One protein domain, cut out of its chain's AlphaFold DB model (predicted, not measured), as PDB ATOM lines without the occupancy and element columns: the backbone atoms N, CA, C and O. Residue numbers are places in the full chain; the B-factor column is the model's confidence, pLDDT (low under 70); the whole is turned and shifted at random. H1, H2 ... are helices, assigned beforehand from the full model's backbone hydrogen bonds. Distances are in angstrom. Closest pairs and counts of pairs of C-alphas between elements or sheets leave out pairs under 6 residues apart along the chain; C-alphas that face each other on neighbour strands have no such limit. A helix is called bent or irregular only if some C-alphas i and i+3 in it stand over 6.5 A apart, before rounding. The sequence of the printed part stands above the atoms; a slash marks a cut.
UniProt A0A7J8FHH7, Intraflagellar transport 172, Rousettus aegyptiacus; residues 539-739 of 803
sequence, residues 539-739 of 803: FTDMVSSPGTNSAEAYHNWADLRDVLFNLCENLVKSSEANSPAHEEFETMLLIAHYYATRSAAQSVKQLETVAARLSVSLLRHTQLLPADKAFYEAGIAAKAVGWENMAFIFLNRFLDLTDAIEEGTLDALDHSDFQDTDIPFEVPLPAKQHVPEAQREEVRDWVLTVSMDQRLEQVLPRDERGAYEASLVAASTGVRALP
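Overview. This is residues 539 to 739 of the 803 residues of the protein "Intraflagellar transport 172" of Rousettus aegyptiacus (UniProt A0A7J8FHH7). Five helices, H2 to H6, zigzag side by side in a curved row, each packed on the next, with H7 crossing H6 at one end of the row and the short H1 beside H2 and H3 at the other. Two long stretches have no named element: residues 664 to 692 link H6 to H7, and residues 709 to 739 follow H7 to the last printed residue, their C-alphas 11 to 27 A from the mean of all C-alphas. The printed part has 201 residues with seven named helices, H1 to H7 in chain order, and no named strand; its class is all helix. It is compact, with a radius of gyration of the C-alphas of 17.3 A and spans of 57 by 41 by 40 A.

Arrangement. Begin at H1, residues 539 to 544, which is close to but not clearly touching H2, residues 554 to 571; their closest C-alphas, of Phe 539 and Leu 560, are 7.3 A apart. H2 forms a hairpin with H3, residues 580 to 602, at a shallow tilt of 25 degrees, opposite ways; the C-alphas of Trp 557 and Ala 596 come closest, at 4.8 A. H3 forms the next hairpin with H4, residues 605 to 621, closest at the C-alphas of Arg 598 and Ala 611, 4.7 A. H4 and H5, residues 627 to 640, form another, closest at the C-alphas of Ser 615 and Ala 634, 4.6 A. H5 and H6, residues 644 to 663, are the last hairpin, with the C-alphas of Gly 635 and Ala 647 closest at 4.2 A. H6 touches H7, residues 693 to 708, with residues 648 to 655 alone, at a steep tilt of 51 degrees; the closest C-alphas, of Phe 648 and Val 703, are 6.4 A apart. H2 and H4 are apart, for instance, as are H3 and H5. In H1, H2, H3, H5, H6 and H7 every O i to N i+4 pair is within hydrogen-bond range; in H4 it is 8 of 13.

Along the chain. Find C-alpha 539 at (31.177, -26.833, 40.165), where H1 begins its 8.6 A. H2 is 25.4 A long, and H3, from C-alpha 580 at (16.776, -18.225, 38.578), is 33.0 A. H4 spans 25.8 A and is irregular: C-alphas 606 and 609 are 7.7 A apart. H5 measures 19.9 A, H6 28.6 A, and H7 22.6 A, ending at C-alpha 708, (47.545, -26.647, 3.948).

Size, cuts and confidence. Look for the two C-alphas farthest apart at Ser 575 and Gln 710, 58.3 A. The printed part has no cut. The link from H6 to H7, 29 residues, is long. The mean pLDDT of the printed part is 93.1, and in this model residue 710 is under 70.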
ATOM      1  N   PHE A 539      31.393 -26.604  41.596       97.75
ATOM      2  CA  PHE A 539      31.177 -26.833  40.165       97.75
ATOM      3  C   PHE A 539      32.264 -26.156  39.315       97.75
ATOM      4  O   PHE A 539      32.896 -26.818  38.497       97.75
ATOM      5  N   THR A 540      32.515 -24.862  39.547       95.38
ATOM      6  CA  THR A 540      33.474 -24.049  38.775       95.38
ATOM      7  C   THR A 540      34.906 -24.575  38.902       95.38
ATOM      8  O   THR A 540      35.601 -24.725  37.898       95.38
ATOM      9  N   ASP A 541      35.344 -24.895  40.122       94.50
ATOM     10  CA  ASP A 541      36.683 -25.434  40.380       94.50
ATOM     11  C   ASP A 541      36.853 -26.807  39.715       94.50
ATOM     12  O   ASP A 541      37.886 -27.090  39.113       94.50
ATOM     13  N   MET A 542      35.805 -27.636  39.731       94.81
ATOM     14  CA  MET A 542      35.835 -28.945  39.092       94.81
ATOM     15  C   MET A 542      35.886 -28.869  37.560       94.81
ATOM     16  O   MET A 542      36.702 -29.560  36.950       94.81
ATOM     17  N   VAL A 543      35.070 -28.023  36.918       94.56
ATOM     18  CA  VAL A 543      35.108 -27.853  35.449       94.56
ATOM     19  C   VAL A 543      36.398 -27.194  34.969       94.56
ATOM     20  O   VAL A 543      36.810 -27.438  33.838       94.56
ATOM     21  N   SER A 544      37.077 -26.440  35.834       92.56
ATOM     22  CA  SER A 544      38.369 -25.804  35.544       92.56
ATOM     23  C   SER A 544      39.569 -26.710  35.845       92.56
ATOM     24  O   SER A 544      40.668 -26.465  35.360       92.56
ATOM     25  N   SER A 545      39.391 -27.794  36.601       91.44
ATOM     26  CA  SER A 545      40.498 -28.671  36.999       91.44
ATOM     27  C   SER A 545      41.110 -29.427  35.803       91.44
ATOM     28  O   SER A 545      40.367 -29.899  34.935       91.44
ATOM     29  N   PRO A 546      42.443 -29.558  35.696       87.25
ATOM     30  CA  PRO A 546      43.075 -30.324  34.624       87.25
ATOM     31  C   PRO A 546      42.797 -31.830  34.760       87.25
ATOM     32  O   PRO A 546      42.492 -32.336  35.837       87.25
ATOM     33  N   GLY A 547      42.903 -32.573  33.654       85.38
ATOM     34  CA  GLY A 547      42.801 -34.041  33.672       85.38
ATOM     35  C   GLY A 547      41.395 -34.608  33.910       85.38
ATOM     36  O   GLY A 547      41.242 -35.810  34.082       85.38
ATOM     37  N   THR A 548      40.344 -33.783  33.886       91.31
ATOM     38  CA  THR A 548      38.960 -34.246  34.104       91.31
ATOM     39  C   THR A 548      38.293 -34.851  32.860       91.31
ATOM     40  O   THR A 548      37.149 -35.299  32.939       91.31
ATOM     41  N   ASN A 549      38.956 -34.827  31.699       93.12
ATOM     42  CA  ASN A 549      38.488 -35.448  30.455       93.12
ATOM     43  C   ASN A 549      39.089 -36.844  30.273       93.12
ATOM     44  O   ASN A 549      39.841 -37.098  29.334       93.12
ATOM     45  N   SER A 550      38.780 -37.735  31.206       94.50
ATOM     46  CA  SER A 550      39.233 -39.118  31.166       94.50
ATOM     47  C   SER A 550      38.200 -40.058  31.783       94.50
ATOM     48  O   SER A 550      37.226 -39.620  32.413       94.50
ATOM     49  N   ALA A 551      38.418 -41.364  31.617       94.56
ATOM     50  CA  ALA A 551      37.574 -42.386  32.224       94.56
ATOM     51  C   ALA A 551      37.720 -42.418  33.759       94.56
ATOM     52  O   ALA A 551      36.733 -42.642  34.461       94.56
ATOM     53  N   GLU A 552      38.917 -42.141  34.291       94.19
ATOM     54  CA  GLU A 552      39.202 -42.140  35.733       94.19
ATOM     55  C   GLU A 552      38.457 -41.022  36.474       94.19
ATOM     56  O   GLU A 552      38.109 -41.173  37.646       94.19
ATOM     57  N   ALA A 553      38.141 -39.920  35.786       95.62
ATOM     58  CA  ALA A 553      37.410 -38.794  36.361       95.62
ATOM     59  C   ALA A 553      35.917 -39.087  36.630       95.62
ATOM     60  O   ALA A 553      35.231 -38.240  37.206       95.62
ATOM     61  N   TYR A 554      35.399 -40.261  36.234       97.44
ATOM     62  CA  TYR A 554      33.977 -40.607  36.346       97.44
ATOM     63  C   TYR A 554      33.404 -40.381  37.748       97.44
ATOM     64  O   TYR A 554      32.362 -39.744  37.873       97.44
ATOM     65  N   HIS A 555      34.069 -40.893  38.788       96.38
ATOM     66  CA  HIS A 555      33.536 -40.850  40.153       96.38
ATOM     67  C   HIS A 555      33.345 -39.421  40.647       96.38
ATOM     68  O   HIS A 555      32.276 -39.093  41.145       96.38
ATOM     69  N   ASN A 556      34.314 -38.544  40.386       95.94
ATOM     70  CA  ASN A 556      34.198 -37.140  40.763       95.94
ATOM     71  C   ASN A 556      32.997 -36.482  40.045       95.94
ATOM     72  O   ASN A 556      32.255 -35.708  40.647       95.94
ATOM     73  N   TRP A 557      32.791 -36.772  38.751       97.94
ATOM     74  CA  TRP A 557      31.659 -36.228  37.989       97.94
ATOM     75  C   TRP A 557      30.314 -36.786  38.451       97.94
ATOM     76  O   TRP A 557      29.333 -36.043  38.505       97.94
ATOM     77  N   ALA A 558      30.262 -38.075  38.784       98.12
ATOM     78  CA  ALA A 558      29.079 -38.720  39.338       98.12
ATOM     79  C   ALA A 558      28.718 -38.129  40.708       98.12
ATOM     80  O   ALA A 558      27.558 -37.790  40.924       98.12
ATOM     81  N   ASP A 559      29.703 -37.898  41.575       98.31
ATOM     82  CA  ASP A 559      29.511 -37.267  42.882       98.31
ATOM     83  C   ASP A 559      28.963 -35.840  42.744       98.31
ATOM     84  O   ASP A 559      27.966 -35.490  43.377       98.31
ATOM     85  N   LEU A 560      29.548 -35.019  41.860       98.44
ATOM     86  CA  LEU A 560      29.048 -33.667  41.585       98.44
ATOM     87  C   LEU A 560      27.616 -33.695  41.033       98.44
ATOM     88  O   LEU A 560      26.762 -32.925  41.479       98.44
ATOM     89  N   ARG A 561      27.337 -34.595  40.085       98.50
ATOM     90  CA  ARG A 561      26.002 -34.807  39.512       98.50
ATOM     91  C   ARG A 561      24.990 -35.181  40.595       98.50
ATOM     92  O   ARG A 561      23.902 -34.612  40.633       98.50
ATOM     93  N   ASP A 562      25.336 -36.101  41.484       98.31
ATOM     94  CA  ASP A 562      24.425 -36.608  42.507       98.31
ATOM     95  C   ASP A 562      24.168 -35.560  43.604       98.31
ATOM     96  O   ASP A 562      23.028 -35.398  44.049       98.31
ATOM     97  N   VAL A 563      25.185 -34.769  43.969       98.31
ATOM     98  CA  VAL A 563      25.052 -33.614  44.874       98.31
ATOM     99  C   VAL A 563      24.156 -32.533  44.270       98.31
ATOM    100  O   VAL A 563      23.238 -32.053  44.938       98.31
ATOM    101  N   LEU A 564      24.363 -32.169  43.000       98.44
ATOM    102  CA  LEU A 564      23.519 -31.190  42.310       98.44
ATOM    103  C   LEU A 564      22.083 -31.698  42.134       98.44
ATOM    104  O   LEU A 564      21.136 -30.922  42.260       98.44
ATOM    105  N   PHE A 565      21.897 -33.000  41.908       97.75
ATOM    106  CA  PHE A 565      20.570 -33.608  41.859       97.75
ATOM    107  C   PHE A 565      19.874 -33.540  43.222       97.75
ATOM    108  O   PHE A 565      18.712 -33.140  43.293       97.75
ATOM    109  N   ASN A 566      20.588 -33.862  44.306       97.31
ATOM    110  CA  ASN A 566      20.078 -33.718  45.668       97.31
ATOM    111  C   ASN A 566      19.664 -32.269  45.968       97.31
ATOM    112  O   ASN A 566      18.576 -32.044  46.498       97.31
ATOM    113  N   LEU A 567      20.489 -31.295  45.571       97.88
ATOM    114  CA  LEU A 567      20.193 -29.872  45.711       97.88
ATOM    115  C   LEU A 567      18.925 -29.476  44.940       97.88
ATOM    116  O   LEU A 567      18.041 -28.860  45.529       97.88
ATOM    117  N   CYS A 568      18.796 -29.859  43.665       97.19
ATOM    118  CA  CYS A 568      17.612 -29.545  42.856       97.19
ATOM    119  C   CYS A 568      16.334 -30.153  43.459       97.19
ATOM    120  O   CYS A 568      15.325 -29.468  43.604       97.19
ATOM    121  N   GLU A 569      16.373 -31.409  43.916       95.75
ATOM    122  CA  GLU A 569      15.225 -32.041  44.588       95.75
ATOM    123  C   GLU A 569      14.846 -31.341  45.906       95.75
ATOM    124  O   GLU A 569      13.674 -31.349  46.296       95.75
ATOM    125  N   ASN A 570      15.815 -30.735  46.598       95.94
ATOM    126  CA  ASN A 570      15.569 -29.925  47.790       95.94
ATOM    127  C   ASN A 570      15.029 -28.529  47.438       95.94
ATOM    128  O   ASN A 570      14.161 -28.029  48.152       95.94
ATOM    129  N   LEU A 571      15.490 -27.919  46.341       95.94
ATOM    130  CA  LEU A 571      15.021 -26.615  45.850       95.94
ATOM    131  C   LEU A 571      13.565 -26.666  45.387       95.94
ATOM    132  O   LEU A 571      12.783 -25.792  45.744       95.94
ATOM    133  N   VAL A 572      13.159 -27.737  44.697       95.00
ATOM    134  CA  VAL A 572      11.753 -27.969  44.314       95.00
ATOM    135  C   VAL A 572      10.814 -27.964  45.530       95.00
ATOM    136  O   VAL A 572       9.644 -27.608  45.412       95.00
ATOM    137  N   LYS A 573      11.312 -28.361  46.707       94.06
ATOM    138  CA  LYS A 573      10.546 -28.427  47.964       94.06
ATOM    139  C   LYS A 573      10.686 -27.170  48.827       94.06
ATOM    140  O   LYS A 573      10.095 -27.123  49.906       94.06
ATOM    141  N   SER A 574      11.483 -26.189  48.407       93.56
ATOM    142  CA  SER A 574      11.743 -24.963  49.158       93.56
ATOM    143  C   SER A 574      11.036 -23.757  48.529       93.56
ATOM    144  O   SER A 574      10.352 -23.864  47.513       93.56
ATOM    145  N   SER A 575      11.196 -22.581  49.141       91.50
ATOM    146  CA  SER A 575      10.718 -21.310  48.579       91.50
ATOM    147  C   SER A 575      11.454 -20.883  47.304       91.50
ATOM    148  O   SER A 575      11.010 -19.951  46.645       91.50
ATOM    149  N   GLU A 576      12.560 -21.546  46.961       92.31
ATOM    150  CA  GLU A 576      13.388 -21.273  45.780       92.31
ATOM    151  C   GLU A 576      12.974 -22.110  44.559       92.31
ATOM    152  O   GLU A 576      13.681 -22.150  43.552       92.31
ATOM    153  N   ALA A 577      11.831 -22.798  44.622       93.81
ATOM    154  CA  ALA A 577      11.308 -23.541  43.484       93.81
ATOM    155  C   ALA A 577      11.108 -22.613  42.272       93.81
ATOM    156  O   ALA A 577      10.450 -21.578  42.357       93.81
ATOM    157  N   ASN A 578      11.660 -23.023  41.129       92.94
ATOM    158  CA  ASN A 578      11.685 -22.264  39.867       92.94
ATOM    159  C   ASN A 578      12.314 -20.858  39.971       92.94
ATOM    160  O   ASN A 578      11.987 -19.982  39.171       92.94
ATOM    161  N   SER A 579      13.186 -20.608  40.954       95.50
ATOM    162  CA  SER A 579      13.965 -19.369  40.982       95.50
ATOM    163  C   SER A 579      15.087 -19.402  39.930       95.50
ATOM    164  O   SER A 579      15.493 -20.486  39.506       95.50
ATOM    165  N   PRO A 580      15.652 -18.249  39.520       95.69
ATOM    166  CA  PRO A 580      16.776 -18.225  38.578       95.69
ATOM    167  C   PRO A 580      17.975 -19.060  39.052       95.69
ATOM    168  O   PRO A 580      18.641 -19.712  38.254       95.69
ATOM    169  N   ALA A 581      18.217 -19.097  40.368       94.06
ATOM    170  CA  ALA A 581      19.252 -19.946  40.950       94.06
ATOM    171  C   ALA A 581      18.928 -21.438  40.776       94.06
ATOM    172  O   ALA A 581      19.827 -22.233  40.511       94.06
ATOM    173  N   HIS A 582      17.656 -21.827  40.899       96.31
ATOM    174  CA  HIS A 582      17.231 -23.201  40.652       96.31
ATOM    175  C   HIS A 582      17.440 -23.608  39.187       96.31
ATOM    176  O   HIS A 582      18.022 -24.662  38.949       96.31
ATOM    177  N   GLU A 583      17.070 -22.762  38.222       96.25
ATOM    178  CA  GLU A 583      17.303 -23.018  36.787       96.25
ATOM    179  C   GLU A 583      18.802 -23.142  36.448       96.25
ATOM    180  O   GLU A 583      19.221 -23.996  35.657       96.25
ATOM    181  N   GLU A 584      19.640 -22.322  37.084       96.81
ATOM    182  CA  GLU A 584      21.095 -22.391  36.950       96.81
ATOM    183  C   GLU A 584      21.651 -23.714  37.503       96.81
ATOM    184  O   GLU A 584      22.446 -24.374  36.830       96.81
ATOM    185  N   PHE A 585      21.191 -24.168  38.676       98.12
ATOM    186  CA  PHE A 585      21.586 -25.467  39.229       98.12
ATOM    187  C   PHE A 585      21.063 -26.653  38.412       98.12
ATOM    188  O   PHE A 585      21.778 -27.646  38.275       98.12
ATOM    189  N   GLU A 586      19.874 -26.562  37.807       96.94
ATOM    190  CA  GLU A 586      19.393 -27.574  36.858       96.94
ATOM    191  C   GLU A 586      20.287 -27.653  35.611       96.94
ATOM    192  O   GLU A 586      20.543 -28.745  35.089       96.94
ATOM    193  N   THR A 587      20.806 -26.509  35.158       97.19
ATOM    194  CA  THR A 587      21.765 -26.437  34.049       97.19
ATOM    195  C   THR A 587      23.110 -27.047  34.449       97.19
ATOM    196  O   THR A 587      23.633 -27.898  33.728       97.19
ATOM    197  N   MET A 588      23.642 -26.703  35.628       98.56
ATOM    198  CA  MET A 588      24.864 -27.311  36.178       98.56
ATOM    199  C   MET A 588      24.717 -28.826  36.362       98.56
ATOM    200  O   MET A 588      25.637 -29.576  36.042       98.56
ATOM    201  N   LEU A 589      23.551 -29.296  36.812       98.44
ATOM    202  CA  LEU A 589      23.235 -30.718  36.935       98.44
ATOM    203  C   LEU A 589      23.280 -31.425  35.575       98.44
ATOM    204  O   LEU A 589      23.862 -32.504  35.456       98.44
ATOM    205  N   LEU A 590      22.681 -30.828  34.543       97.88
ATOM    206  CA  LEU A 590      22.719 -31.375  33.188       97.88
ATOM    207  C   LEU A 590      24.157 -31.475  32.666       97.88
ATOM    208  O   LEU A 590      24.534 -32.502  32.103       97.88
ATOM    209  N   ILE A 591      24.960 -30.436  32.892       98.50
ATOM    210  CA  ILE A 591      26.371 -30.398  32.504       98.50
ATOM    211  C   ILE A 591      27.168 -31.484  33.241       98.50
ATOM    212  O   ILE A 591      27.868 -32.264  32.597       98.50
ATOM    213  N   ALA A 592      27.019 -31.595  34.565       98.50
ATOM    214  CA  ALA A 592      27.674 -32.632  35.362       98.50
ATOM    215  C   ALA A 592      27.266 -34.043  34.906       98.50
ATOM    216  O   ALA A 592      28.107 -34.933  34.793       98.50
ATOM    217  N   HIS A 593      25.991 -34.241  34.550       98.44
ATOM    218  CA  HIS A 593      25.508 -35.488  33.952       98.44
ATOM    219  C   HIS A 593      26.169 -35.785  32.598       98.44
ATOM    220  O   HIS A 593      26.540 -36.933  32.343       98.44
ATOM    221  N   TYR A 594      26.356 -34.785  31.733       98.56
ATOM    222  CA  TYR A 594      27.061 -34.964  30.461       98.56
ATOM    223  C   TYR A 594      28.534 -35.305  30.649       98.56
ATOM    224  O   TYR A 594      29.002 -36.240  30.001       98.56
ATOM    225  N   TYR A 595      29.242 -34.640  31.564       98.44
ATOM    226  CA  TYR A 595      30.616 -35.012  31.899       98.44
ATOM    227  C   TYR A 595      30.704 -36.431  32.480       98.44
ATOM    228  O   TYR A 595      31.506 -37.228  32.000       98.44
ATOM    229  N   ALA A 596      29.830 -36.799  33.427       98.31
ATOM    230  CA  ALA A 596      29.793 -38.149  33.996       98.31
ATOM    231  C   ALA A 596      29.509 -39.212  32.920       98.31
ATOM    232  O   ALA A 596      30.199 -40.226  32.829       98.31
ATOM    233  N   THR A 597      28.524 -38.964  32.052       98.25
ATOM    234  CA  THR A 597      28.182 -39.877  30.948       98.25
ATOM    235  C   THR A 597      29.321 -39.975  29.935       98.25
ATOM    236  O   THR A 597      29.586 -41.062  29.423       98.25
ATOM    237  N   ARG A 598      30.031 -38.871  29.671       98.12
ATOM    238  CA  ARG A 598      31.191 -38.834  28.777       98.12
ATOM    239  C   ARG A 598      32.345 -39.658  29.337       98.12
ATOM    240  O   ARG A 598      32.834 -40.528  28.625       98.12
ATOM    241  N   SER A 599      32.728 -39.441  30.596       97.75
ATOM    242  CA  SER A 599      33.775 -40.225  31.266       97.75
ATOM    243  C   SER A 599      33.425 -41.714  31.312       97.75
ATOM    244  O   SER A 599      34.261 -42.559  30.996       97.75
ATOM    245  N   ALA A 600      32.163 -42.063  31.597       97.50
ATOM    246  CA  ALA A 600      31.712 -43.452  31.524       97.50
ATOM    247  C   ALA A 600      31.826 -44.018  30.098       97.50
ATOM    248  O   ALA A 600      32.333 -45.126  29.915       97.50
ATOM    249  N   ALA A 601      31.403 -43.264  29.079       96.88
ATOM    250  CA  ALA A 601      31.477 -43.681  27.681       96.88
ATOM    251  C   ALA A 601      32.926 -43.867  27.196       96.88
ATOM    252  O   ALA A 601      33.190 -44.805  26.451       96.88
ATOM    253  N   GLN A 602      33.870 -43.042  27.658       95.81
ATOM    254  CA  GLN A 602      35.301 -43.186  27.351       95.81
ATOM    255  C   GLN A 602      35.894 -44.507  27.863       95.81
ATOM    256  O   GLN A 602      36.836 -45.017  27.265       95.81
ATOM    257  N   SER A 603      35.314 -45.122  28.904       94.38
ATOM    258  CA  SER A 603      35.744 -46.450  29.378       94.38
ATOM    259  C   SER A 603      35.355 -47.609  28.444       94.38
ATOM    260  O   SER A 603      35.761 -48.750  28.668       94.38
ATOM    261  N   VAL A 604      34.550 -47.356  27.401       95.38
ATOM    262  CA  VAL A 604      34.007 -48.388  26.507       95.38
ATOM    263  C   VAL A 604      34.176 -47.977  25.044       95.38
ATOM    264  O   VAL A 604      33.461 -47.112  24.543       95.38
ATOM    265  N   LYS A 605      35.043 -48.681  24.304       92.38
ATOM    266  CA  LYS A 605      35.366 -48.380  22.893       92.38
ATOM    267  C   LYS A 605      34.138 -48.227  21.983       92.38
ATOM    268  O   LYS A 605      34.085 -47.342  21.136       92.38
ATOM    269  N   GLN A 606      33.093 -49.043  22.164       93.94
ATOM    270  CA  GLN A 606      31.872 -48.945  21.346       93.94
ATOM    271  C   GLN A 606      31.120 -47.606  21.513       93.94
ATOM    272  O   GLN A 606      30.244 -47.287  20.701       93.94
ATOM    273  N   LEU A 607      31.436 -46.832  22.555       96.25
ATOM    274  CA  LEU A 607      30.791 -45.573  22.914       96.25
ATOM    275  C   LEU A 607      31.635 -44.327  22.594       96.25
ATOM    276  O   LEU A 607      31.187 -43.229  22.911       96.25
ATOM    277  N   GLU A 608      32.762 -44.439  21.884       95.25
ATOM    278  CA  GLU A 608      33.600 -43.285  21.484       95.25
ATOM    279  C   GLU A 608      32.785 -42.184  20.782       95.25
ATOM    280  O   GLU A 608      32.833 -41.017  21.157       95.25
ATOM    281  N   THR A 609      31.915 -42.565  19.841       96.31
ATOM    282  CA  THR A 609      30.988 -41.620  19.181       96.31
ATOM    283  C   THR A 609      30.008 -40.937  20.144       96.31
ATOM    284  O   THR A 609      29.604 -39.809  19.898       96.31
ATOM    285  N   VAL A 610      29.598 -41.597  21.235       96.75
ATOM    286  CA  VAL A 610      28.721 -40.998  22.255       96.75
ATOM    287  C   VAL A 610      29.510 -39.982  23.075       96.75
ATOM    288  O   VAL A 610      29.024 -38.871  23.277       96.75
ATOM    289  N   ALA A 611      30.738 -40.327  23.473       97.19
ATOM    290  CA  ALA A 611      31.642 -39.412  24.162       97.19
ATOM    291  C   ALA A 611      31.941 -38.162  23.315       97.19
ATOM    292  O   ALA A 611      31.832 -37.051  23.826       97.19
ATOM    293  N   ALA A 612      32.208 -38.326  22.013       97.88
ATOM    294  CA  ALA A 612      32.416 -37.208  21.093       97.88
ATOM    295  C   ALA A 612      31.185 -36.292  21.001       97.88
ATOM    296  O   ALA A 612      31.310 -35.082  21.169       97.88
ATOM    297  N   ARG A 613      29.973 -36.852  20.844       98.25
ATOM    298  CA  ARG A 613      28.731 -36.052  20.838       98.25
ATOM    299  C   ARG A 613      28.511 -35.279  22.136       98.25
ATOM    300  O   ARG A 613      27.996 -34.162  22.095       98.25
ATOM    301  N   LEU A 614      28.879 -35.864  23.274       98.38
ATOM    302  CA  LEU A 614      28.797 -35.194  24.569       98.38
ATOM    303  C   LEU A 614      29.802 -34.044  24.670       98.38
ATOM    304  O   LEU A 614      29.396 -32.959  25.070       98.38
ATOM    305  N   SER A 615      31.060 -34.232  24.251       98.19
ATOM    306  CA  SER A 615      32.045 -33.138  24.211       98.19
ATOM    307  C   SER A 615      31.579 -31.981  23.332       98.19
ATOM    308  O   SER A 615      31.614 -30.836  23.761       98.19
ATOM    309  N   VAL A 616      31.055 -32.277  22.141       98.19
ATOM    310  CA  VAL A 616      30.482 -31.262  21.243       98.19
ATOM    311  C   VAL A 616      29.274 -30.572  21.880       98.19
ATOM    312  O   VAL A 616      29.120 -29.358  21.810       98.19
ATOM    313  N   SER A 617      28.422 -31.335  22.559       98.00
ATOM    314  CA  SER A 617      27.246 -30.801  23.245       98.00
ATOM    315  C   SER A 617      27.568 -29.855  24.396       98.00
ATOM    316  O   SER A 617      26.786 -28.943  24.667       98.00
ATOM    317  N   LEU A 618      28.700 -30.065  25.066       98.00
ATOM    318  CA  LEU A 618      29.170 -29.210  26.151       98.00
ATOM    319  C   LEU A 618      29.564 -27.807  25.662       98.00
ATOM    320  O   LEU A 618      29.477 -26.869  26.448       98.00
ATOM    321  N   LEU A 619      29.874 -27.621  24.370       97.31
ATOM    322  CA  LEU A 619      30.164 -26.298  23.794       97.31
ATOM    323  C   LEU A 619      28.999 -25.308  23.936       97.31
ATOM    324  O   LEU A 619      29.220 -24.110  24.047       97.31
ATOM    325  N   ARG A 620      27.753 -25.789  24.017       95.75
ATOM    326  CA  ARG A 620      26.579 -24.926  24.264       95.75
ATOM    327  C   ARG A 620      26.551 -24.314  25.666       95.75
ATOM    328  O   ARG A 620      25.715 -23.465  25.953       95.75
ATOM    329  N   HIS A 621      27.429 -24.771  26.553       96.50
ATOM    330  CA  HIS A 621      27.461 -24.395  27.959       96.50
ATOM    331  C   HIS A 621      28.730 -23.615  28.339       96.50
ATOM    332  O   HIS A 621      29.020 -23.467  29.522       96.50
ATOM    333  N   THR A 622      29.465 -23.066  27.365       95.12
ATOM    334  CA  THR A 622      30.695 -22.265  27.561       95.12
ATOM    335  C   THR A 622      30.496 -20.953  28.325       95.12
ATOM    336  O   THR A 622      31.459 -20.320  28.727       95.12
ATOM    337  N   GLN A 623      29.256 -20.561  28.619       93.06
ATOM    338  CA  GLN A 623      28.963 -19.497  29.589       93.06
ATOM    339  C   GLN A 623      29.265 -19.918  31.039       93.06
ATOM    340  O   GLN A 623      29.521 -19.067  31.886       93.06
ATOM    341  N   LEU A 624      29.221 -21.225  31.330       94.75
ATOM    342  CA  LEU A 624      29.513 -21.822  32.642       94.75
ATOM    343  C   LEU A 624      30.793 -22.672  32.639       94.75
ATOM    344  O   LEU A 624      31.246 -23.101  33.698       94.75
ATOM    345  N   LEU A 625      31.345 -22.957  31.459       95.62
ATOM    346  CA  LEU A 625      32.511 -23.812  31.257       95.62
ATOM    347  C   LEU A 625      33.666 -23.000  30.676       95.62
ATOM    348  O   LEU A 625      33.413 -22.171  29.805       95.62
ATOM    349  N   PRO A 626      34.924 -23.274  31.060       95.31
ATOM    350  CA  PRO A 626      36.064 -22.658  30.398       95.31
ATOM    351  C   PRO A 626      36.067 -22.977  28.902       95.31
ATOM    352  O   PRO A 626      36.140 -24.146  28.506       95.31
ATOM    353  N   ALA A 627      35.925 -21.937  28.077       94.25
ATOM    354  CA  ALA A 627      35.709 -22.093  26.645       94.25
ATOM    355  C   ALA A 627      36.909 -22.757  25.957       94.25
ATOM    356  O   ALA A 627      36.719 -23.714  25.212       94.25
ATOM    357  N   ASP A 628      38.133 -22.324  26.271       94.62
ATOM    358  CA  ASP A 628      39.376 -22.911  25.756       94.62
ATOM    359  C   ASP A 628      39.419 -24.430  25.985       94.62
ATOM    360  O   ASP A 628      39.567 -25.217  25.047       94.62
ATOM    361  N   LYS A 629      39.165 -24.863  27.222       95.44
ATOM    362  CA  LYS A 629      39.114 -26.281  27.579       95.44
ATOM    363  C   LYS A 629      38.004 -27.021  26.831       95.44
ATOM    364  O   LYS A 629      38.241 -28.106  26.307       95.44
ATOM    365  N   ALA A 630      36.794 -26.464  26.777       96.75
ATOM    366  CA  ALA A 630      35.654 -27.119  26.140       96.75
ATOM    367  C   ALA A 630      35.872 -27.317  24.627       96.75
ATOM    368  O   ALA A 630      35.621 -28.412  24.117       96.75
ATOM    369  N   PHE A 631      36.380 -26.296  23.925       96.94
ATOM    370  CA  PHE A 631      36.695 -26.363  22.494       96.94
ATOM    371  C   PHE A 631      37.822 -27.349  22.195       96.94
ATOM    372  O   PHE A 631      37.684 -28.166  21.282       96.94
ATOM    373  N   TYR A 632      38.878 -27.356  23.010       97.38
ATOM    374  CA  TYR A 632      39.939 -28.353  22.915       97.38
ATOM    375  C   TYR A 632      39.400 -29.784  23.073       97.38
ATOM    376  O   TYR A 632      39.599 -30.634  22.203       97.38
ATOM    377  N   GLU A 633      38.646 -30.057  24.141       97.25
ATOM    378  CA  GLU A 633      38.098 -31.392  24.413       97.25
ATOM    379  C   GLU A 633      37.123 -31.866  23.321       97.25
ATOM    380  O   GLU A 633      37.107 -33.053  22.978       97.25
ATOM    381  N   ALA A 634      36.308 -30.962  22.766       98.00
ATOM    382  CA  ALA A 634      35.410 -31.259  21.652       98.00
ATOM    383  C   ALA A 634      36.173 -31.535  20.354       98.00
ATOM    384  O   ALA A 634      35.869 -32.512  19.669       98.00
ATOM    385  N   GLY A 635      37.184 -30.723  20.046       97.62
ATOM    386  CA  GLY A 635      38.020 -30.872  18.862       97.62
ATOM    387  C   GLY A 635      38.815 -32.177  18.854       97.62
ATOM    388  O   GLY A 635      38.762 -32.927  17.878       97.62
ATOM    389  N   ILE A 636      39.468 -32.518  19.969       97.50
ATOM    390  CA  ILE A 636      40.199 -33.787  20.119       97.50
ATOM    391  C   ILE A 636      39.253 -34.989  20.031       97.50
ATOM    392  O   ILE A 636      39.562 -35.971  19.353       97.50
ATOM    393  N   ALA A 637      38.073 -34.917  20.656       97.50
ATOM    394  CA  ALA A 637      37.101 -36.003  20.580       97.50
ATOM    395  C   ALA A 637      36.536 -36.183  19.160       97.50
ATOM    396  O   ALA A 637      36.374 -37.319  18.716       97.50
ATOM    397  N   ALA A 638      36.279 -35.090  18.434       97.62
ATOM    398  CA  ALA A 638      35.866 -35.118  17.032       97.62
ATOM    399  C   ALA A 638      36.963 -35.718  16.135       97.62
ATOM    400  O   ALA A 638      36.673 -36.587  15.310       97.62
ATOM    401  N   LYS A 639      38.227 -35.331  16.351       96.12
ATOM    402  CA  LYS A 639      39.394 -35.871  15.639       96.12
ATOM    403  C   LYS A 639      39.511 -37.384  15.832       96.12
ATOM    404  O   LYS A 639      39.679 -38.113  14.860       96.12
ATOM    405  N   ALA A 640      39.344 -37.870  17.064       95.69
ATOM    406  CA  ALA A 640      39.453 -39.291  17.396       95.69
ATOM    407  C   ALA A 640      38.404 -40.179  16.697       95.69
ATOM    408  O   ALA A 640      38.681 -41.339  16.403       95.69
ATOM    409  N   VAL A 641      37.211 -39.644  16.407       96.62
ATOM    410  CA  VAL A 641      36.136 -40.378  15.710       96.62
ATOM    411  C   VAL A 641      36.076 -40.094  14.203       96.62
ATOM    412  O   VAL A 641      35.139 -40.541  13.539       96.62
ATOM    413  N   GLY A 642      37.060 -39.371  13.656       94.88
ATOM    414  CA  GLY A 642      37.159 -39.063  12.227       94.88
ATOM    415  C   GLY A 642      36.208 -37.965  11.740       94.88
ATOM    416  O   GLY A 642      35.871 -37.926  10.560       94.88
ATOM    417  N   TRP A 643      35.735 -37.080  12.620       95.62
ATOM    418  CA  TRP A 643      34.931 -35.911  12.238       95.62
ATOM    419  C   TRP A 643      35.834 -34.719  11.930       95.62
ATOM    420  O   TRP A 643      35.840 -33.731  12.662       95.62
ATOM    421  N   GLU A 644      36.612 -34.833  10.854       92.19
ATOM    422  CA  GLU A 644      37.702 -33.906  10.526       92.19
ATOM    423  C   GLU A 644      37.237 -32.445  10.417       92.19
ATOM    424  O   GLU A 644      37.852 -31.584  11.037       92.19
ATOM    425  N   ASN A 645      36.112 -32.163   9.744       92.69
ATOM    426  CA  ASN A 645      35.593 -30.791   9.618       92.69
ATOM    427  C   ASN A 645      35.266 -30.161  10.982       92.69
ATOM    428  O   ASN A 645      35.639 -29.022  11.252       92.69
ATOM    429  N   MET A 646      34.582 -30.905  11.862       95.06
ATOM    430  CA  MET A 646      34.264 -30.425  13.214       95.06
ATOM    431  C   MET A 646      35.528 -30.275  14.061       95.06
ATOM    432  O   MET A 646      35.674 -29.284  14.769       95.06
ATOM    433  N   ALA A 647      36.448 -31.238  13.974       96.44
ATOM    434  CA  ALA A 647      37.720 -31.182  14.678       96.44
ATOM    435  C   ALA A 647      38.520 -29.937  14.286       96.44
ATOM    436  O   ALA A 647      38.986 -29.220  15.164       96.44
ATOM    437  N   PHE A 648      38.621 -29.661  12.986       95.19
ATOM    438  CA  PHE A 648      39.305 -28.489  12.455       95.19
ATOM    439  C   PHE A 648      38.699 -27.188  12.984       95.19
ATOM    440  O   PHE A 648      39.408 -26.401  13.603       95.19
ATOM    441  N   ILE A 649      37.384 -27.005  12.841       94.75
ATOM    442  CA  ILE A 649      36.694 -25.777  13.266       94.75
ATOM    443  C   ILE A 649      36.817 -25.554  14.783       94.75
ATOM    444  O   ILE A 649      37.095 -24.441  15.228       94.75
ATOM    445  N   PHE A 650      36.648 -26.599  15.601       96.88
ATOM    446  CA  PHE A 650      36.739 -26.461  17.059       96.88
ATOM    447  C   PHE A 650      38.163 -26.228  17.550       96.88
ATOM    448  O   PHE A 650      38.354 -25.435  18.469       96.88
ATOM    449  N   LEU A 651      39.152 -26.897  16.955       96.94
ATOM    450  CA  LEU A 651      40.551 -26.712  17.329       96.94
ATOM    451  C   LEU A 651      41.096 -25.366  16.849       96.94
ATOM    452  O   LEU A 651      41.866 -24.752  17.578       96.94
ATOM    453  N   ASN A 652      40.644 -24.864  15.697       94.44
ATOM    454  CA  ASN A 652      40.975 -23.513  15.256       94.44
ATOM    455  C   ASN A 652      40.392 -22.467  16.220       94.44
ATOM    456  O   ASN A 652      41.129 -21.650  16.760       94.44
ATOM    457  N   ARG A 653      39.103 -22.594  16.583       94.31
ATOM    458  CA  ARG A 653      38.486 -21.735  17.609       94.31
ATOM    459  C   ARG A 653      39.191 -21.816  18.962       94.31
ATOM    460  O   ARG A 653      39.271 -20.828  19.682       94.31
ATOM    461  N   PHE A 654      39.676 -22.990  19.346       95.62
ATOM    462  CA  PHE A 654      40.461 -23.142  20.566       95.62
ATOM    463  C   PHE A 654      41.767 -22.331  20.530       95.62
ATOM    464  O   PHE A 654      42.119 -21.728  21.545       95.62
ATOM    465  N   LEU A 655      42.467 -22.291  19.391       94.94
ATOM    466  CA  LEU A 655      43.662 -21.459  19.226       94.94
ATOM    467  C   LEU A 655      43.301 -19.972  19.294       94.94
ATOM    468  O   LEU A 655      43.915 -19.257  20.078       94.94
ATOM    469  N   ASP A 656      42.230 -19.541  18.617       93.12
ATOM    470  CA  ASP A 656      41.776 -18.147  18.706       93.12
ATOM    471  C   ASP A 656      41.455 -17.748  20.163       93.12
ATOM    472  O   ASP A 656      41.798 -16.665  20.628       93.12
ATOM    473  N   LEU A 657      40.806 -18.644  20.919       93.06
ATOM    474  CA  LEU A 657      40.513 -18.434  22.341       93.06
ATOM    475  C   LEU A 657      41.780 -18.410  23.200       93.06
ATOM    476  O   LEU A 657      41.820 -17.700  24.200       93.06
ATOM    477  N   THR A 658      42.800 -19.185  22.834       92.62
ATOM    478  CA  THR A 658      44.099 -19.195  23.519       92.62
ATOM    479  C   THR A 658      44.774 -17.832  23.391       92.62
ATOM    480  O   THR A 658      45.227 -17.298  24.407       92.62
ATOM    481  N   ASP A 659      44.760 -17.259  22.187       90.75
ATOM    482  CA  ASP A 659      45.310 -15.935  21.893       90.75
ATOM    483  C   ASP A 659      44.482 -14.835  22.589       90.75
ATOM    484  O   ASP A 659      45.025 -13.975  23.282       90.75
ATOM    485  N   ALA A 660      43.149 -14.930  22.539       90.25
ATOM    486  CA  ALA A 660      42.241 -14.014  23.236       90.25
ATOM    487  C   ALA A 660      42.434 -14.003  24.768       90.25
ATOM    488  O   ALA A 660      42.279 -12.962  25.412       90.25
ATOM    489  N   ILE A 661      42.782 -15.145  25.376       91.19
ATOM    490  CA  ILE A 661      43.116 -15.226  26.808       91.19
ATOM    491  C   ILE A 661      44.432 -14.495  27.112       91.19
ATOM    492  O   ILE A 661      44.531 -13.853  28.158       91.19
ATOM    493  N   GLU A 662      45.428 -14.568  26.226       87.75
ATOM    494  CA  GLU A 662      46.703 -13.850  26.386       87.75
ATOM    495  C   GLU A 662      46.536 -12.338  26.225       87.75
ATOM    496  O   GLU A 662      47.110 -11.565  26.996       87.75
ATOM    497  N   GLU A 663      45.710 -11.911  25.268       87.00
ATOM    498  CA  GLU A 663      45.403 -10.499  25.017       87.00
ATOM    499  C   GLU A 663      44.392  -9.911  26.018       87.00
ATOM    500  O   GLU A 663      44.327  -8.693  26.203       87.00
ATOM    501  N   GLY A 664      43.610 -10.762  26.687       86.19
ATOM    502  CA  GLY A 664      42.580 -10.368  27.648       86.19
ATOM    503  C   GLY A 664      41.317  -9.765  27.018       86.19
ATOM    504  O   GLY A 664      40.560  -9.092  27.719       86.19
ATOM    505  N   THR A 665      41.076  -9.984  25.721       84.81
ATOM    506  CA  THR A 665      39.891  -9.494  24.995       84.81
ATOM    507  C   THR A 665      39.392 -10.507  23.962       84.81
ATOM    508  O   THR A 665      40.173 -11.255  23.388       84.81
ATOM    509  N   LEU A 666      38.076 -10.521  23.718       82.06
ATOM    510  CA  LEU A 666      37.427 -11.335  22.680       82.06
ATOM    511  C   LEU A 666      37.200 -10.562  21.368       82.06
ATOM    512  O   LEU A 666      36.726 -11.148  20.399       82.06
ATOM    513  N   ASP A 667      37.514  -9.261  21.320       79.62
ATOM    514  CA  ASP A 667      37.114  -8.360  20.223       79.62
ATOM    515  C   ASP A 667      37.691  -8.747  18.848       79.62
ATOM    516  O   ASP A 667      37.134  -8.383  17.813       79.62
ATOM    517  N   ALA A 668      38.808  -9.476  18.830       73.25
ATOM    518  CA  ALA A 668      39.485  -9.931  17.617       73.25
ATOM    519  C   ALA A 668      38.958 -11.274  17.068       73.25
ATOM    520  O   ALA A 668      39.396 -11.695  15.996       73.25
ATOM    521  N   LEU A 669      38.024 -11.947  17.754       83.00
ATOM    522  CA  LEU A 669      37.530 -13.262  17.337       83.00
ATOM    523  C   LEU A 669      36.558 -13.175  16.154       83.00
ATOM    524  O   LEU A 669      35.488 -12.574  16.246       83.00
ATOM    525  N   ASP A 670      36.871 -13.869  15.058       83.00
ATOM    526  CA  ASP A 670      35.900 -14.102  13.985       83.00
ATOM    527  C   ASP A 670      34.892 -15.177  14.417       83.00
ATOM    528  O   ASP A 670      35.263 -16.267  14.846       83.00
ATOM    529  N   HIS A 671      33.594 -14.901  14.303       84.88
ATOM    530  CA  HIS A 671      32.511 -15.827  14.662       84.88
ATOM    531  C   HIS A 671      31.824 -16.475  13.453       84.88
ATOM    532  O   HIS A 671      30.833 -17.185  13.635       84.88
ATOM    533  N   SER A 672      32.329 -16.249  12.237       86.12
ATOM    534  CA  SER A 672      31.766 -16.731  10.970       86.12
ATOM    535  C   SER A 672      31.377 -18.218  10.978       86.12
ATOM    536  O   SER A 672      30.231 -18.543  10.672       86.12
ATOM    537  N   ASP A 673      32.269 -19.100  11.434       86.44
ATOM    538  CA  ASP A 673      32.055 -20.558  11.465       86.44
ATOM    539  C   ASP A 673      30.900 -21.023  12.368       86.44
ATOM    540  O   ASP A 673      30.361 -22.118  12.193       86.44
ATOM    541  N   PHE A 674      30.520 -20.203  13.350       90.62
ATOM    542  CA  PHE A 674      29.516 -20.535  14.363       90.62
ATOM    543  C   PHE A 674      28.234 -19.713  14.210       90.62
ATOM    544  O   PHE A 674      27.337 -19.805  15.057       90.62
ATOM    545  N   GLN A 675      28.119 -18.937  13.126       85.44
ATOM    546  CA  GLN A 675      26.864 -18.297  12.743       85.44
ATOM    547  C   GLN A 675      25.764 -19.361  12.598       85.44
ATOM    548  O   GLN A 675      26.010 -20.481  12.150       85.44
ATOM    549  N   ASP A 676      24.547 -19.027  13.027       86.50
ATOM    550  CA  ASP A 676      23.383 -19.928  13.037       86.50
ATOM    551  C   ASP A 676      23.505 -21.185  13.931       86.50
ATOM    552  O   ASP A 676      22.716 -22.127  13.793       86.50
ATOM    553  N   THR A 677      24.452 -21.202  14.880       92.44
ATOM    554  CA  THR A 677      24.536 -22.219  15.943       92.44
ATOM    555  C   THR A 677      23.974 -21.704  17.275       92.44
ATOM    556  O   THR A 677      23.708 -20.517  17.445       92.44
ATOM    557  N   ASP A 678      23.787 -22.602  18.243       92.31
ATOM    558  CA  ASP A 678      23.425 -22.285  19.632       92.31
ATOM    559  C   ASP A 678      24.638 -22.337  20.580       92.31
ATOM    560  O   ASP A 678      24.480 -22.499  21.792       92.31
ATOM    561  N   ILE A 679      25.850 -22.220  20.027       94.19
ATOM    562  CA  ILE A 679      27.093 -22.096  20.790       94.19
ATOM    563  C   ILE A 679      27.295 -20.606  21.131       94.19
ATOM    564  O   ILE A 679      27.298 -19.781  20.217       94.19
ATOM    565  N   PRO A 680      27.450 -20.235  22.416       92.06
ATOM    566  CA  PRO A 680      27.632 -18.840  22.818       92.06
ATOM    567  C   PRO A 680      28.867 -18.171  22.194       92.06
ATOM    568  O   PRO A 680      29.951 -18.758  22.194       92.06
ATOM    569  N   PHE A 681      28.714 -16.926  21.727       87.06
ATOM    570  CA  PHE A 681      29.832 -16.076  21.281       87.06
ATOM    571  C   PHE A 681      30.492 -15.339  22.451       87.06
ATOM    572  O   PHE A 681      31.711 -15.346  22.585       87.06
ATOM    573  N   GLU A 682      29.674 -14.746  23.323       84.88
ATOM    574  CA  GLU A 682      30.132 -14.080  24.541       84.88
ATOM    575  C   GLU A 682      30.334 -15.122  25.645       84.88
ATOM    576  O   GLU A 682      29.374 -15.702  26.169       84.88
ATOM    577  N   VAL A 683      31.598 -15.379  25.978       88.94
ATOM    578  CA  VAL A 683      32.007 -16.350  26.997       88.94
ATOM    579  C   VAL A 683      32.926 -15.683  28.022       88.94
ATOM    580  O   VAL A 683      33.703 -14.799  27.661       88.94
ATOM    581  N   PRO A 684      32.881 -16.068  29.308       89.69
ATOM    582  CA  PRO A 684      33.832 -15.558  30.286       89.69
ATOM    583  C   PRO A 684      35.264 -15.981  29.928       89.69
ATOM    584  O   PRO A 684      35.552 -17.176  29.833       89.69
ATOM    585  N   LEU A 685      36.168 -15.010  29.764       86.81
ATOM    586  CA  LEU A 685      37.589 -15.297  29.588       86.81
ATOM    587  C   LEU A 685      38.196 -15.781  30.915       86.81
ATOM    588  O   LEU A 685      38.082 -15.088  31.933       86.81
ATOM    589  N   PRO A 686      38.836 -16.961  30.945       87.56
ATOM    590  CA  PRO A 686      39.511 -17.429  32.142       87.56
ATOM    591  C   PRO A 686      40.784 -16.622  32.422       87.56
ATOM    592  O   PRO A 686      41.444 -16.127  31.518       87.56
ATOM    593  N   ALA A 687      41.171 -16.534  33.698       85.00
ATOM    594  CA  ALA A 687      42.369 -15.794  34.111       85.00
ATOM    595  C   ALA A 687      43.692 -16.450  33.667       85.00
ATOM    596  O   ALA A 687      44.747 -15.820  33.725       85.00
ATOM    597  N   LYS A 688      43.652 -17.738  33.313       89.62
ATOM    598  CA  LYS A 688      44.779 -18.539  32.828       89.62
ATOM    599  C   LYS A 688      44.253 -19.560  31.823       89.62
ATOM    600  O   LYS A 688      43.120 -20.015  31.958       89.62
ATOM    601  N   GLN A 689      45.093 -19.951  30.873       92.31
ATOM    602  CA  GLN A 689      44.805 -21.040  29.940       92.31
ATOM    603  C   GLN A 689      44.744 -22.385  30.682       92.31
ATOM    604  O   GLN A 689      45.582 -22.667  31.543       92.31
ATOM    605  N   HIS A 690      43.772 -23.226  30.336       92.38
ATOM    606  CA  HIS A 690      43.537 -24.526  30.971       92.38
ATOM    607  C   HIS A 690      44.288 -25.679  30.308       92.38
ATOM    608  O   HIS A 690      44.535 -26.705  30.943       92.38
ATOM    609  N   VAL A 691      44.621 -25.533  29.025       92.56
ATOM    610  CA  VAL A 691      45.329 -26.553  28.245       92.56
ATOM    611  C   VAL A 691      46.831 -26.249  28.281       92.56
ATOM    612  O   VAL A 691      47.191 -25.113  27.975       92.56
ATOM    613  N   PRO A 692      47.716 -27.200  28.648       92.94
ATOM    614  CA  PRO A 692      49.166 -26.979  28.707       92.94
ATOM    615  C   PRO A 692      49.783 -26.619  27.354       92.94
ATOM    616  O   PRO A 692      49.353 -27.146  26.333       92.94
ATOM    617  N   GLU A 693      50.844 -25.811  27.364       92.88
ATOM    618  CA  GLU A 693      51.522 -25.289  26.162       92.88
ATOM    619  C   GLU A 693      51.880 -26.369  25.139       92.88
ATOM    620  O   GLU A 693      51.519 -26.231  23.978       92.88
ATOM    621  N   ALA A 694      52.448 -27.498  25.574       93.94
ATOM    622  CA  ALA A 694      52.779 -28.612  24.683       93.94
ATOM    623  C   ALA A 694      51.574 -29.107  23.857       93.94
ATOM    624  O   ALA A 694      51.685 -29.305  22.652       93.94
ATOM    625  N   GLN A 695      50.397 -29.233  24.478       94.12
ATOM    626  CA  GLN A 695      49.178 -29.649  23.773       94.12
ATOM    627  C   GLN A 695      48.646 -28.547  22.849       94.12
ATOM    628  O   GLN A 695      47.997 -28.842  21.848       94.12
ATOM    629  N   ARG A 696      48.909 -27.274  23.167       95.25
ATOM    630  CA  ARG A 696      48.537 -26.149  22.298       95.25
ATOM    631  C   ARG A 696      49.393 -26.123  21.040       95.25
ATOM    632  O   ARG A 696      48.834 -25.959  19.960       95.25
ATOM    633  N   GLU A 697      50.697 -26.357  21.169       94.69
ATOM    634  CA  GLU A 697      51.598 -26.485  20.018       94.69
ATOM    635  C   GLU A 697      51.217 -27.681  19.139       94.69
ATOM    636  O   GLU A 697      51.058 -27.520  17.933       94.69
ATOM    637  N   GLU A 698      50.924 -28.849  19.728       95.88
ATOM    638  CA  GLU A 698      50.441 -30.016  18.969       95.88
ATOM    639  C   GLU A 698      49.165 -29.711  18.166       95.88
ATOM    640  O   GLU A 698      48.990 -30.169  17.030       95.88
ATOM    641  N   VAL A 699      48.244 -28.942  18.756       96.44
ATOM    642  CA  VAL A 699      47.034 -28.500  18.060       96.44
ATOM    643  C   VAL A 699      47.368 -27.485  16.972       96.44
ATOM    644  O   VAL A 699      46.831 -27.611  15.872       96.44
ATOM    645  N   ARG A 700      48.258 -26.522  17.236       95.81
ATOM    646  CA  ARG A 700      48.702 -25.520  16.259       95.81
ATOM    647  C   ARG A 700      49.323 -26.183  15.034       95.81
ATOM    648  O   ARG A 700      48.880 -25.912  13.920       95.81
ATOM    649  N   ASP A 701      50.240 -27.123  15.230       94.06
ATOM    650  CA  ASP A 701      50.875 -27.886  14.151       94.06
ATOM    651  C   ASP A 701      49.852 -28.677  13.335       94.06
ATOM    652  O   ASP A 701      49.896 -28.703  12.098       94.06
ATOM    653  N   TRP A 702      48.887 -29.304  14.010       94.38
ATOM    654  CA  TRP A 702      47.839 -30.055  13.334       94.38
ATOM    655  C   TRP A 702      46.902 -29.146  12.527       94.38
ATOM    656  O   TRP A 702      46.623 -29.455  11.369       94.38
ATOM    657  N   VAL A 703      46.446 -28.023  13.093       93.44
ATOM    658  CA  VAL A 703      45.583 -27.052  12.398       93.44
ATOM    659  C   VAL A 703      46.313 -26.446  11.197       93.44
ATOM    660  O   VAL A 703      45.723 -26.362  10.119       93.44
ATOM    661  N   LEU A 704      47.599 -26.103  11.325       91.19
ATOM    662  CA  LEU A 704      48.426 -25.630  10.209       91.19
ATOM    663  C   LEU A 704      48.537 -26.688   9.107       91.19
ATOM    664  O   LEU A 704      48.322 -26.385   7.934       91.19
ATOM    665  N   THR A 705      48.800 -27.943   9.481       89.69
ATOM    666  CA  THR A 705      48.902 -29.061   8.533       89.69
ATOM    667  C   THR A 705      47.597 -29.268   7.765       89.69
ATOM    668  O   THR A 705      47.615 -29.390   6.540       89.69
ATOM    669  N   VAL A 706      46.456 -29.272   8.462       88.44
ATOM    670  CA  VAL A 706      45.134 -29.440   7.839       88.44
ATOM    671  C   VAL A 706      44.766 -28.233   6.976       88.44
ATOM    672  O   VAL A 706      44.228 -28.417   5.891       88.44
ATOM    673  N   SER A 707      45.124 -27.013   7.388       86.12
ATOM    674  CA  SER A 707      44.885 -25.794   6.597       86.12
ATOM    675  C   SER A 707      45.641 -25.792   5.264       86.12
ATOM    676  O   SER A 707      45.191 -25.188   4.290       86.12
ATOM    677  N   MET A 708      46.794 -26.469   5.194       82.75
ATOM    678  CA  MET A 708      47.545 -26.647   3.948       82.75
ATOM    679  C   MET A 708      46.942 -27.730   3.036       82.75
ATOM    680  O   MET A 708      47.166 -27.698   1.821       82.75
ATOM    681  N   ASP A 709      46.170 -28.672   3.584       75.06
ATOM    682  CA  ASP A 709      45.454 -29.694   2.821       75.06
ATOM    683  C   ASP A 709      44.116 -29.131   2.308       75.06
ATOM    684  O   ASP A 709      43.086 -29.176   2.973       75.06
ATOM    685  N   GLN A 710      44.114 -28.610   1.076       65.06
ATOM    686  CA  GLN A 710      42.953 -27.980   0.410       65.06
ATOM    687  C   GLN A 710      41.731 -28.906   0.199       65.06
ATOM    688  O   GLN A 710      40.792 -28.546  -0.511       65.06
ATOM    689  N   ARG A 711      41.752 -30.126   0.737       73.88
ATOM    690  CA  ARG A 711      40.680 -31.120   0.619       73.88
ATOM    691  C   ARG A 711      39.594 -30.969   1.678       73.88
ATOM    692  O   ARG A 711      38.504 -31.497   1.465       73.88
ATOM    693  N   LEU A 712      39.880 -30.305   2.797       77.56
ATOM    694  CA  LEU A 712      38.934 -30.166   3.900       77.56
ATOM    695  C   LEU A 712      38.046 -28.931   3.710       77.56
ATOM    696  O   LEU A 712      38.529 -27.806   3.600       77.56
ATOM    697  N   GLU A 713      36.729 -29.139   3.685       78.25
ATOM    698  CA  GLU A 713      35.754 -28.046   3.661       78.25
ATOM    699  C   GLU A 713      35.499 -27.552   5.093       78.25
ATOM    700  O   GLU A 713      34.999 -28.299   5.938       78.25
ATOM    701  N   GLN A 714      35.806 -26.280   5.366       85.50
ATOM    702  CA  GLN A 714      35.546 -25.613   6.649       85.50
ATOM    703  C   GLN A 714      34.047 -25.304   6.806       85.50
ATOM    704  O   GLN A 714      33.606 -24.161   6.744       85.50
ATOM    705  N   VAL A 715      33.229 -26.351   6.939       89.75
ATOM    706  CA  VAL A 715      31.778 -26.243   7.128       89.75
ATOM    707  C   VAL A 715      31.311 -27.233   8.189       89.75
ATOM    708  O   VAL A 715      31.572 -28.438   8.104       89.75
ATOM    709  N   LEU A 716      30.565 -26.730   9.177       92.75
ATOM    710  CA  LEU A 716      29.908 -27.568  10.178       92.75
ATOM    711  C   LEU A 716      28.778 -28.409   9.546       92.75
ATOM    712  O   LEU A 716      27.975 -27.886   8.765       92.75
ATOM    713  N   PRO A 717      28.658 -29.703   9.901       93.31
ATOM    714  CA  PRO A 717      27.644 -30.584   9.333       93.31
ATOM    715  C   PRO A 717      26.229 -30.151   9.715       93.31
ATOM    716  O   PRO A 717      25.964 -29.743  10.848       93.31
ATOM    717  N   ARG A 718      25.303 -30.259   8.760       92.94
ATOM    718  CA  ARG A 718      23.909 -29.834   8.920       92.94
ATOM    719  C   ARG A 718      22.960 -31.025   9.018       92.94
ATOM    720  O   ARG A 718      23.144 -32.030   8.335       92.94
ATOM    721  N   ASP A 719      21.932 -30.893   9.847       92.38
ATOM    722  CA  ASP A 719      20.858 -31.874   9.981       92.38
ATOM    723  C   ASP A 719      19.734 -31.677   8.944       92.38
ATOM    724  O   ASP A 719      19.792 -30.829   8.053       92.38
ATOM    725  N   GLU A 720      18.661 -32.462   9.078       90.44
ATOM    726  CA  GLU A 720      17.476 -32.391   8.214       90.44
ATOM    727  C   GLU A 720      16.696 -31.066   8.288       90.44
ATOM    728  O   GLU A 720      15.865 -30.803   7.420       90.44
ATOM    729  N   ARG A 721      16.951 -30.222   9.295       91.62
ATOM    730  CA  ARG A 721      16.388 -28.867   9.407       91.62
ATOM    731  C   ARG A 721      17.251 -27.834   8.676       91.62
ATOM    732  O   ARG A 721      16.863 -26.671   8.599       91.62
ATOM    733  N   GLY A 722      18.418 -28.235   8.169       89.00
ATOM    734  CA  GLY A 722      19.426 -27.334   7.617       89.00
ATOM    735  C   GLY A 722      20.182 -26.534   8.682       89.00
ATOM    736  O   GLY A 722      20.877 -25.587   8.323       89.00
ATOM    737  N   ALA A 723      20.049 -26.896   9.963       92.25
ATOM    738  CA  ALA A 723      20.787 -26.304  11.077       92.25
ATOM    739  C   ALA A 723      22.028 -27.145  11.398       92.25
ATOM    740  O   ALA A 723      22.090 -28.311  11.010       92.25
ATOM    741  N   TYR A 724      23.001 -26.584  12.119       94.00
ATOM    742  CA  TYR A 724      24.135 -27.361  12.631       94.00
ATOM    743  C   TYR A 724      23.639 -28.591  13.414       94.00
ATOM    744  O   TYR A 724      22.765 -28.467  14.272       94.00
ATOM    745  N   GLU A 725      24.174 -29.782  13.128       94.25
ATOM    746  CA  GLU A 725      23.599 -31.052  13.596       94.25
ATOM    747  C   GLU A 725      23.551 -31.223  15.120       94.25
ATOM    748  O   GLU A 725      22.711 -31.968  15.629       94.25
ATOM    749  N   ALA A 726      24.438 -30.545  15.856       94.81
ATOM    750  CA  ALA A 726      24.424 -30.569  17.313       94.81
ATOM    751  C   ALA A 726      23.576 -29.436  17.904       94.81
ATOM    752  O   ALA A 726      23.388 -29.397  19.117       94.81
ATOM    753  N   SER A 727      23.038 -28.533  17.085       95.06
ATOM    754  CA  SER A 727      22.269 -27.400  17.575       95.06
ATOM    755  C   SER A 727      20.860 -27.800  17.989       95.06
ATOM    756  O   SER A 727      20.137 -28.488  17.267       95.06
ATOM    757  N   LEU A 728      20.419 -27.365  19.166       95.25
ATOM    758  CA  LEU A 728      19.055 -27.605  19.630       95.25
ATOM    759  C   LEU A 728      18.054 -26.698  18.915       95.25
ATOM    760  O   LEU A 728      16.897 -27.092  18.751       95.25
ATOM    761  N   VAL A 729      18.484 -25.529  18.445       93.25
ATOM    762  CA  VAL A 729      17.629 -24.525  17.805       93.25
ATOM    763  C   VAL A 729      17.990 -24.405  16.330       93.25
ATOM    764  O   VAL A 729      19.138 -24.184  15.977       93.25
ATOM    765  N   ALA A 730      17.000 -24.523  15.449       91.38
ATOM    766  CA  ALA A 730      17.201 -24.211  14.040       91.38
ATOM    767  C   ALA A 730      17.004 -22.705  13.807       91.38
ATOM    768  O   ALA A 730      15.861 -22.247  13.794       91.38
ATOM    769  N   ALA A 731      18.086 -21.943  13.614       85.06
ATOM    770  CA  ALA A 731      18.050 -20.477  13.484       85.06
ATOM    771  C   ALA A 731      17.068 -19.978  12.404       85.06
ATOM    772  O   ALA A 731      16.331 -19.019  12.620       85.06
ATOM    773  N   SER A 732      16.976 -20.694  11.281       85.12
ATOM    774  CA  SER A 732      16.093 -20.365  10.154       85.12
ATOM    775  C   SER A 732      14.594 -20.486  10.454       85.12
ATOM    776  O   SER A 732      13.783 -19.847   9.787       85.12
ATOM    777  N   THR A 733      14.202 -21.313  11.429       86.12
ATOM    778  CA  THR A 733      12.787 -21.626  11.719       86.12
ATOM    779  C   THR A 733      12.372 -21.347  13.164       86.12
ATOM    780  O   THR A 733      11.181 -21.346  13.465       86.12
ATOM    781  N   GLY A 734      13.329 -21.152  14.075       86.25
ATOM    782  CA  GLY A 734      13.106 -21.026  15.517       86.25
ATOM    783  C   GLY A 734      12.705 -22.333  16.217       86.25
ATOM    784  O   GLY A 734      12.452 -22.331  17.422       86.25
ATOM    785  N   VAL A 735      12.636 -23.462  15.500       88.81
ATOM    786  CA  VAL A 735      12.204 -24.745  16.071       88.81
ATOM    787  C   VAL A 735      13.263 -25.285  17.032       88.81
ATOM    788  O   VAL A 735      14.408 -25.526  16.642       88.81
ATOM    789  N   ARG A 736      12.854 -25.535  18.283       92.88
ATOM    790  CA  ARG A 736      13.704 -26.079  19.351       92.88
ATOM    791  C   ARG A 736      13.441 -27.568  19.574       92.88
ATOM    792  O   ARG A 736      12.322 -27.971  19.886       92.88
ATOM    793  N   ALA A 737      14.485 -28.376  19.446       93.62
ATOM    794  CA  ALA A 737      14.470 -29.799  19.757       93.62
ATOM    795  C   ALA A 737      14.860 -30.051  21.224       93.62
ATOM    796  O   ALA A 737      15.567 -29.258  21.847       93.62
ATOM    797  N   LEU A 738      14.413 -31.183  21.775       94.19
ATOM    798  CA  LEU A 738      14.855 -31.625  23.099       94.19
ATOM    799  C   LEU A 738      16.265 -32.227  23.015       94.19
ATOM    800  O   LEU A 738      16.531 -32.987  22.076       94.19
ATOM    801  N   PRO A 739      17.140 -31.952  23.997       95.56
ATOM    802  CA  PRO A 739      18.457 -32.565  24.056       95.56
ATOM    803  C   PRO A 739      18.356 -34.031  24.490       95.56
ATOM    804  O   PRO A 739      17.655 -34.383  25.439       95.56
TER     805      PRO A 739